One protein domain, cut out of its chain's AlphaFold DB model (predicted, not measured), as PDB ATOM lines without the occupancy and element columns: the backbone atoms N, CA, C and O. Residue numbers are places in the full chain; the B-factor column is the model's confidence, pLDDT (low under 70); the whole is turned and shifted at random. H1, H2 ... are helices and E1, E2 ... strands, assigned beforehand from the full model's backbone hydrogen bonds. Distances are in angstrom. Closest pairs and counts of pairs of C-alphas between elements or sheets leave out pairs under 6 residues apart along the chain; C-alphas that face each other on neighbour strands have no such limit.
ATOM      1  N   ARG A  15     -28.572  -7.619  16.877       77.75
ATOM      2  CA  ARG A  15     -29.092  -6.945  15.677       77.75
ATOM      3  C   ARG A  15     -28.888  -5.428  15.719       77.75
ATOM      4  O   ARG A  15     -28.445  -4.853  14.733       77.75
ATOM      5  N   GLY A  16     -29.197  -4.773  16.840       80.94
ATOM      6  CA  GLY A  16     -28.968  -3.329  16.980       80.94
ATOM      7  C   GLY A  16     -27.481  -2.962  16.907       80.94
ATOM      8  O   GLY A  16     -27.128  -1.858  16.488       80.94
ATOM      9  N   TRP A  17     -26.610  -3.904  17.274       84.81
ATOM     10  CA  TRP A  17     -25.162  -3.710  17.239       84.81
ATOM     11  C   TRP A  17     -24.652  -3.827  15.813       84.81
ATOM     12  O   TRP A  17     -23.990  -2.910  15.340       84.81
ATOM     13  N   ALA A  18     -25.079  -4.863  15.090       82.50
ATOM     14  CA  ALA A  18     -24.760  -5.026  13.677       82.50
ATOM     15  C   ALA A  18     -25.210  -3.817  12.839       82.50
ATOM     16  O   ALA A  18     -24.444  -3.314  12.025       82.50
ATOM     17  N   ILE A  19     -26.405  -3.272  13.097       81.19
ATOM     18  CA  ILE A  19     -26.885  -2.048  12.428       81.19
ATOM     19  C   ILE A  19     -25.958  -0.857  12.713       81.19
ATOM     20  O   ILE A  19     -25.660  -0.079  11.811       81.19
ATOM     21  N   SER A  20     -25.477  -0.715  13.948       79.69
ATOM     22  CA  SER A  20     -24.554   0.370  14.303       79.69
ATOM     23  C   SER A  20     -23.212   0.217  13.575       79.69
ATOM     24  O   SER A  20     -22.724   1.180  12.992       79.69
ATOM     25  N   VAL A  21     -22.666  -1.003  13.522       83.19
ATOM     26  CA  VAL A  21     -21.428  -1.319  12.786       83.19
ATOM     27  C   VAL A  21     -21.585  -1.064  11.284       83.19
ATOM     28  O   VAL A  21     -20.705  -0.479  10.656       83.19
ATOM     29  N   LEU A  22     -22.724  -1.438  10.698       81.75
ATOM     30  CA  LEU A  22     -23.025  -1.178   9.289       81.75
ATOM     31  C   LEU A  22     -23.144   0.327   8.993       81.75
ATOM     32  O   LEU A  22     -22.709   0.775   7.929       81.75
ATOM     33  N   GLN A  23     -23.695   1.122   9.917       80.00
ATOM     34  CA  GLN A  23     -23.723   2.585   9.786       80.00
ATOM     35  C   GLN A  23     -22.314   3.188   9.850       80.00
ATOM     36  O   GLN A  23     -21.977   4.037   9.024       80.00
ATOM     37  N   GLU A  24     -21.474   2.737  10.786       80.25
ATOM     38  CA  GLU A  24     -20.087   3.212  10.932       80.25
ATOM     39  C   GLU A  24     -19.206   2.828   9.739       80.25
ATOM     40  O   GLU A  24     -18.405   3.636   9.267       80.25
ATOM     41  N   ALA A  25     -19.409   1.636   9.178       81.31
ATOM     42  CA  ALA A  25     -18.744   1.203   7.954       81.31
ATOM     43  C   ALA A  25     -19.215   1.974   6.703       81.31
ATOM     44  O   ALA A  25     -18.611   1.849   5.630       81.31
ATOM     45  N   GLY A  26     -20.287   2.766   6.828       77.50
ATOM     46  CA  GLY A  26     -20.930   3.476   5.729       77.50
ATOM     47  C   GLY A  26     -21.707   2.561   4.785       77.50
ATOM     48  O   GLY A  26     -22.046   3.001   3.688       77.50
ATOM     49  N   ALA A  27     -21.978   1.318   5.198       80.56
ATOM     50  CA  ALA A  27     -22.759   0.351   4.427       80.56
ATOM     51  C   ALA A  27     -24.217   0.786   4.349       80.56
ATOM     52  O   ALA A  27     -24.851   0.676   3.306       80.56
ATOM     53  N   ILE A  28     -24.712   1.369   5.438       77.88
ATOM     54  CA  ILE A  28     -26.060   1.904   5.510       77.88
ATOM     55  C   ILE A  28     -26.052   3.339   6.037       77.88
ATOM     56  O   ILE A  28     -25.166   3.745   6.792       77.88
ATOM     57  N   ARG A  29     -27.057   4.121   5.655       74.69
ATOM     58  CA  ARG A  29     -27.333   5.446   6.212       74.69
ATOM     59  C   ARG A  29     -28.798   5.515   6.612       74.69
ATOM     60  O   ARG A  29     -29.667   5.076   5.866       74.69
ATOM     61  N   GLU A  30     -29.072   6.087   7.776       69.44
ATOM     62  CA  GLU A  30     -30.433   6.473   8.125       69.44
ATOM     63  C   GLU A  30     -30.829   7.668   7.255       69.44
ATOM     64  O   GLU A  30     -30.153   8.703   7.242       69.44
ATOM     65  N   GLN A  38     -31.230   3.009   4.634       71.62
ATOM     66  CA  GLN A  38     -30.928   2.913   3.210       71.62
ATOM     67  C   GLN A  38     -29.520   2.343   3.020       71.62
ATOM     68  O   GLN A  38     -28.558   2.852   3.597       71.62
ATOM     69  N   ASP A  39     -29.403   1.286   2.216       72.00
ATOM     70  CA  ASP A  39     -28.109   0.745   1.806       72.00
ATOM     71  C   ASP A  39     -27.416   1.725   0.853       72.00
ATOM     72  O   ASP A  39     -28.038   2.274  -0.061       72.00
ATOM     73  N   ARG A  40     -26.132   1.986   1.099       69.50
ATOM     74  CA  ARG A  40     -25.351   2.958   0.325       69.50
ATOM     75  C   ARG A  40     -24.777   2.372  -0.968       69.50
ATOM     76  O   ARG A  40     -24.131   3.112  -1.707       69.50
ATOM     77  N   ALA A  41     -24.982   1.076  -1.215       69.25
ATOM     78  CA  ALA A  41     -24.438   0.296  -2.323       69.25
ATOM     79  C   ALA A  41     -22.909   0.412  -2.483       69.25
ATOM     80  O   ALA A  41     -22.374   0.198  -3.569       69.25
ATOM     81  N   ASP A  42     -22.191   0.756  -1.408       73.81
ATOM     82  CA  ASP A  42     -20.732   0.813  -1.410       73.81
ATOM     83  C   ASP A  42     -20.190  -0.629  -1.432       73.81
ATOM     84  O   ASP A  42     -20.397  -1.378  -0.468       73.81
ATOM     85  N   PRO A  43     -19.491  -1.037  -2.508       72.75
ATOM     86  CA  PRO A  43     -19.057  -2.421  -2.689       72.75
ATOM     87  C   PRO A  43     -18.053  -2.883  -1.623       72.75
ATOM     88  O   PRO A  43     -17.914  -4.082  -1.393       72.75
ATOM     89  N   HIS A  44     -17.385  -1.955  -0.936       80.06
ATOM     90  CA  HIS A  44     -16.408  -2.241   0.115       80.06
ATOM     91  C   HIS A  44     -16.961  -2.041   1.527       80.06
ATOM     92  O   HIS A  44     -16.336  -2.471   2.499       80.06
ATOM     93  N   ALA A  45     -18.117  -1.404   1.688       79.81
ATOM     94  CA  ALA A  45     -18.652  -1.109   3.009       79.81
ATOM     95  C   ALA A  45     -19.039  -2.367   3.785       79.81
ATOM     96  O   ALA A  45     -18.849  -2.422   4.999       79.81
ATOM     97  N   ARG A  46     -19.494  -3.409   3.083       77.88
ATOM     98  CA  ARG A  46     -19.766  -4.709   3.699       77.88
ATOM     99  C   ARG A  46     -18.496  -5.351   4.259       77.88
ATOM    100  O   ARG A  46     -18.500  -5.863   5.373       77.88
ATOM    101  N   GLU A  47     -17.393  -5.278   3.520       83.31
ATOM    102  CA  GLU A  47     -16.106  -5.811   3.970       83.31
ATOM    103  C   GLU A  47     -15.556  -5.026   5.167       83.31
ATOM    104  O   GLU A  47     -15.119  -5.624   6.153       83.31
ATOM    105  N   ARG A  48     -15.683  -3.691   5.153       83.44
ATOM    106  CA  ARG A  48     -15.349  -2.845   6.312       83.44
ATOM    107  C   ARG A  48     -16.190  -3.197   7.542       83.44
ATOM    108  O   ARG A  48     -15.632  -3.295   8.631       83.44
ATOM    109  N   ALA A  49     -17.489  -3.451   7.372       84.62
ATOM    110  CA  ALA A  49     -18.372  -3.860   8.463       84.62
ATOM    111  C   ALA A  49     -17.950  -5.203   9.074       84.62
ATOM    112  O   ALA A  49     -17.865  -5.316  10.294       84.62
ATOM    113  N   PHE A  50     -17.594  -6.197   8.252       82.44
ATOM    114  CA  PHE A  50     -17.079  -7.475   8.753       82.44
ATOM    115  C   PHE A  50     -15.765  -7.321   9.522       82.44
ATOM    116  O   PHE A  50     -15.574  -7.957  10.559       82.44
ATOM    117  N   VAL A  51     -14.852  -6.481   9.032       86.25
ATOM    118  CA  VAL A  51     -13.582  -6.206   9.715       86.25
ATOM    119  C   VAL A  51     -13.836  -5.541  11.070       86.25
ATOM    120  O   VAL A  51     -13.303  -6.007  12.075       86.25
ATOM    121  N   MET A  52     -14.701  -4.524  11.120       82.75
ATOM    122  CA  MET A  52     -15.092  -3.853  12.365       82.75
ATOM    123  C   MET A  52     -15.763  -4.820  13.345       82.75
ATOM    124  O   MET A  52     -15.394  -4.873  14.519       82.75
ATOM    125  N   ALA A  53     -16.671  -5.662  12.850       84.00
ATOM    126  CA  ALA A  53     -17.385  -6.636  13.662       84.00
ATOM    127  C   ALA A  53     -16.465  -7.686  14.307       84.00
ATOM    128  O   ALA A  53     -16.744  -8.185  15.398       84.00
ATOM    129  N   ARG A  54     -15.357  -8.025  13.638       83.44
ATOM    130  CA  ARG A  54     -14.346  -8.953  14.161       83.44
ATOM    131  C   ARG A  54     -13.377  -8.297  15.140       83.44
ATOM    132  O   ARG A  54     -12.831  -9.008  15.979       83.44
ATOM    133  N   GLN A  55     -13.132  -6.996  15.002       85.12
ATOM    134  CA  GLN A  55     -12.200  -6.252  15.849       85.12
ATOM    135  C   GLN A  55     -12.806  -5.891  17.209       85.12
ATOM    136  O   GLN A  55     -12.110  -6.015  18.212       85.12
ATOM    137  N   ASP A  56     -14.087  -5.505  17.252       82.50
ATOM    138  CA  ASP A  56     -14.780  -5.095  18.487       82.50
ATOM    139  C   ASP A  56     -16.112  -5.850  18.673       82.50
ATOM    140  O   ASP A  56     -17.186  -5.246  18.642       82.50
ATOM    141  N   PRO A  57     -16.098  -7.191  18.815       81.81
ATOM    142  CA  PRO A  57     -17.328  -7.943  19.015       81.81
ATOM    143  C   PRO A  57     -17.946  -7.635  20.392       81.81
ATOM    144  O   PRO A  57     -17.226  -7.400  21.368       81.81
ATOM    145  N   PRO A  58     -19.283  -7.693  20.521       79.44
ATOM    146  CA  PRO A  58     -19.937  -7.493  21.803       79.44
ATOM    147  C   PRO A  58     -19.553  -8.603  22.801       79.44
ATOM    148  O   PRO A  58     -19.294  -9.744  22.406       79.44
ATOM    149  N   PRO A  59     -19.530  -8.297  24.112       80.50
ATOM    150  CA  PRO A  59     -19.093  -9.243  25.133       80.50
ATOM    151  C   PRO A  59     -19.956 -10.511  25.121       80.50
ATOM    152  O   PRO A  59     -21.183 -10.442  25.114       80.50
ATOM    153  N   GLY A  60     -19.303 -11.677  25.120       83.56
ATOM    154  CA  GLY A  60     -19.966 -12.984  25.040       83.56
ATOM    155  C   GLY A  60     -20.286 -13.463  23.618       83.56
ATOM    156  O   GLY A  60     -20.831 -14.554  23.462       83.56
ATOM    157  N   VAL A  61     -19.926 -12.697  22.583       81.31
ATOM    158  CA  VAL A  61     -20.106 -13.065  21.172       81.31
ATOM    159  C   VAL A  61     -18.739 -13.268  20.525       81.31
ATOM    160  O   VAL A  61     -17.833 -12.453  20.672       81.31
ATOM    161  N   SER A  62     -18.563 -14.379  19.807       85.81
ATOM    162  CA  SER A  62     -17.316 -14.633  19.081       85.81
ATOM    163  C   SER A  62     -17.189 -13.699  17.875       85.81
ATOM    164  O   SER A  62     -18.189 -13.341  17.255       85.81
ATOM    165  N   ALA A  63     -15.959 -13.363  17.478       82.12
ATOM    166  CA  ALA A  63     -15.701 -12.525  16.301       82.12
ATOM    167  C   ALA A  63     -16.394 -13.051  15.027       82.12
ATOM    168  O   ALA A  63     -16.840 -12.275  14.188       82.12
ATOM    169  N   GLN A  64     -16.528 -14.375  14.893       82.88
ATOM    170  CA  GLN A  64     -17.238 -14.993  13.774       82.88
ATOM    171  C   GLN A  64     -18.758 -14.816  13.876       82.88
ATOM    172  O   GLN A  64     -19.394 -14.487  12.882       82.88
ATOM    173  N   ALA A  65     -19.346 -14.984  15.064       81.12
ATOM    174  CA  ALA A  65     -20.775 -14.742  15.267       81.12
ATOM    175  C   ALA A  65     -21.140 -13.257  15.090       81.12
ATOM    176  O   ALA A  65     -22.203 -12.938  14.563       81.12
ATOM    177  N   ALA A  66     -20.236 -12.361  15.484       82.94
ATOM    178  CA  ALA A  66     -20.361 -10.926  15.288       82.94
ATOM    179  C   ALA A  66     -20.314 -10.549  13.795       82.94
ATOM    180  O   ALA A  66     -21.149  -9.778  13.330       82.94
ATOM    181  N   ALA A  67     -19.401 -11.158  13.031       82.06
ATOM    182  CA  ALA A  67     -19.340 -10.998  11.582       82.06
ATOM    183  C   ALA A  67     -20.642 -11.457  10.907       82.06
ATOM    184  O   ALA A  67     -21.239 -10.683  10.177       82.06
ATOM    185  N   THR A  68     -21.136 -12.663  11.204       82.12
ATOM    186  CA  THR A  68     -22.366 -13.213  10.594       82.12
ATOM    187  C   THR A  68     -23.634 -12.411  10.917       82.12
ATOM    188  O   THR A  68     -24.648 -12.566  10.240       82.12
ATOM    189  N   ALA A  69     -23.612 -11.568  11.952       79.94
ATOM    190  CA  ALA A  69     -24.736 -10.700  12.290       79.94
ATOM    191  C   ALA A  69     -24.876  -9.472  11.364       79.94
ATOM    192  O   ALA A  69     -25.925  -8.826  11.416       79.94
ATOM    193  N   CYS A  70     -23.848  -9.158  10.560       67.88
ATOM    194  CA  CYS A  70     -23.787  -8.037   9.612       67.88
ATOM    195  C   CYS A  70     -24.124  -8.473   8.175       67.88
ATOM    196  O   CYS A  70     -24.815  -7.693   7.487       67.88
TER     197      CYS A  70
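Overview. This is residues 15 to 30 and 38 to 70 of the 70 residues of an uncharacterized protein of Bradyrhizobium erythrophlei (UniProt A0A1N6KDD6). A small helical hairpin, in which the short H3 folds back beside the longest helix, H2, is crossed by a third helix, H1, which packs on H2 at a steep tilt. H2 runs roughly along the long axis; the short strand E1 and the turn round Ala 41 lie toward one end of the body, and the loop round Gly 60 makes the other. The printed part has 49 residues, with three named helices and one named strand in the order H1, E1, H2, H3, and its class is mostly helix. E1 pairs with no named strand, though its residues 28 to 29 pair antiparallel with residues 38 to 39. The whole is compact, with a radius of gyration of the C-alphas of 10.0 A, and elongated, spanning 30 by 18 by 13 A.

Arrangement. H1, residues 15 to 24, touches H2, residues 45 to 55, and their closest C-alphas are those of Leu 22 and Ala 49, 5.4 A apart. The two run opposite ways at a steep tilt of 63 degrees. A tight link of 3 residues joins H1 to E1, residues 28 to 30; their closest C-alphas are those of Leu 22 and Ile 28, 5.7 A apart. E1 and H2 are apart, but only just, with a closest distance between C-alphas of 8.4 A. H2 and H3, residues 63 to 68, form a helical hairpin, running opposite ways at a shallow tilt of 30 degrees. They touch, and their closest C-alphas, those of Arg 54 and Ala 63, are 4.4 A apart. H1 and H3 are close but not clearly touching: their closest C-alphas, those of Ala 18 and Ala 66, are 7.5 A apart, and their lines are about perpendicular at 88 degrees. E1 and H3 are apart. In H1, H2 and H3 every O i to N i+4 pair is within hydrogen-bond range.

Along the chain. H1 begins at C-alpha 15, at (-29.092, -6.945, 15.677), and is 14.4 A long from first to last C-alpha. E1 measures 6.8 A. H2 runs 15.3 A, from C-alpha 45 at (-18.652, -1.109, 3.009) to C-alpha 55 at (-12.200, -6.252, 15.849). H3 is 8.8 A long and ends at C-alpha 68, at (-22.366, -13.213, 10.594).

Size, cuts and confidence. The two C-alphas farthest apart are those of Ala 41 and Gly 60, at 30.7 A, while those of Arg 15 and Cys 70, the first and last printed, are 8.1 A apart. Residues 31 to 37 are not printed, and C-alphas 30 and 38 are 6.1 A apart across this cut, which falls in the link from E1 to H2. The link from H2 to H3 is short, with 7 residues. The mean pLDDT of the printed part is 79.8; residue 30, residues 40 to 41 and residue 70, the chain's last, are under 70.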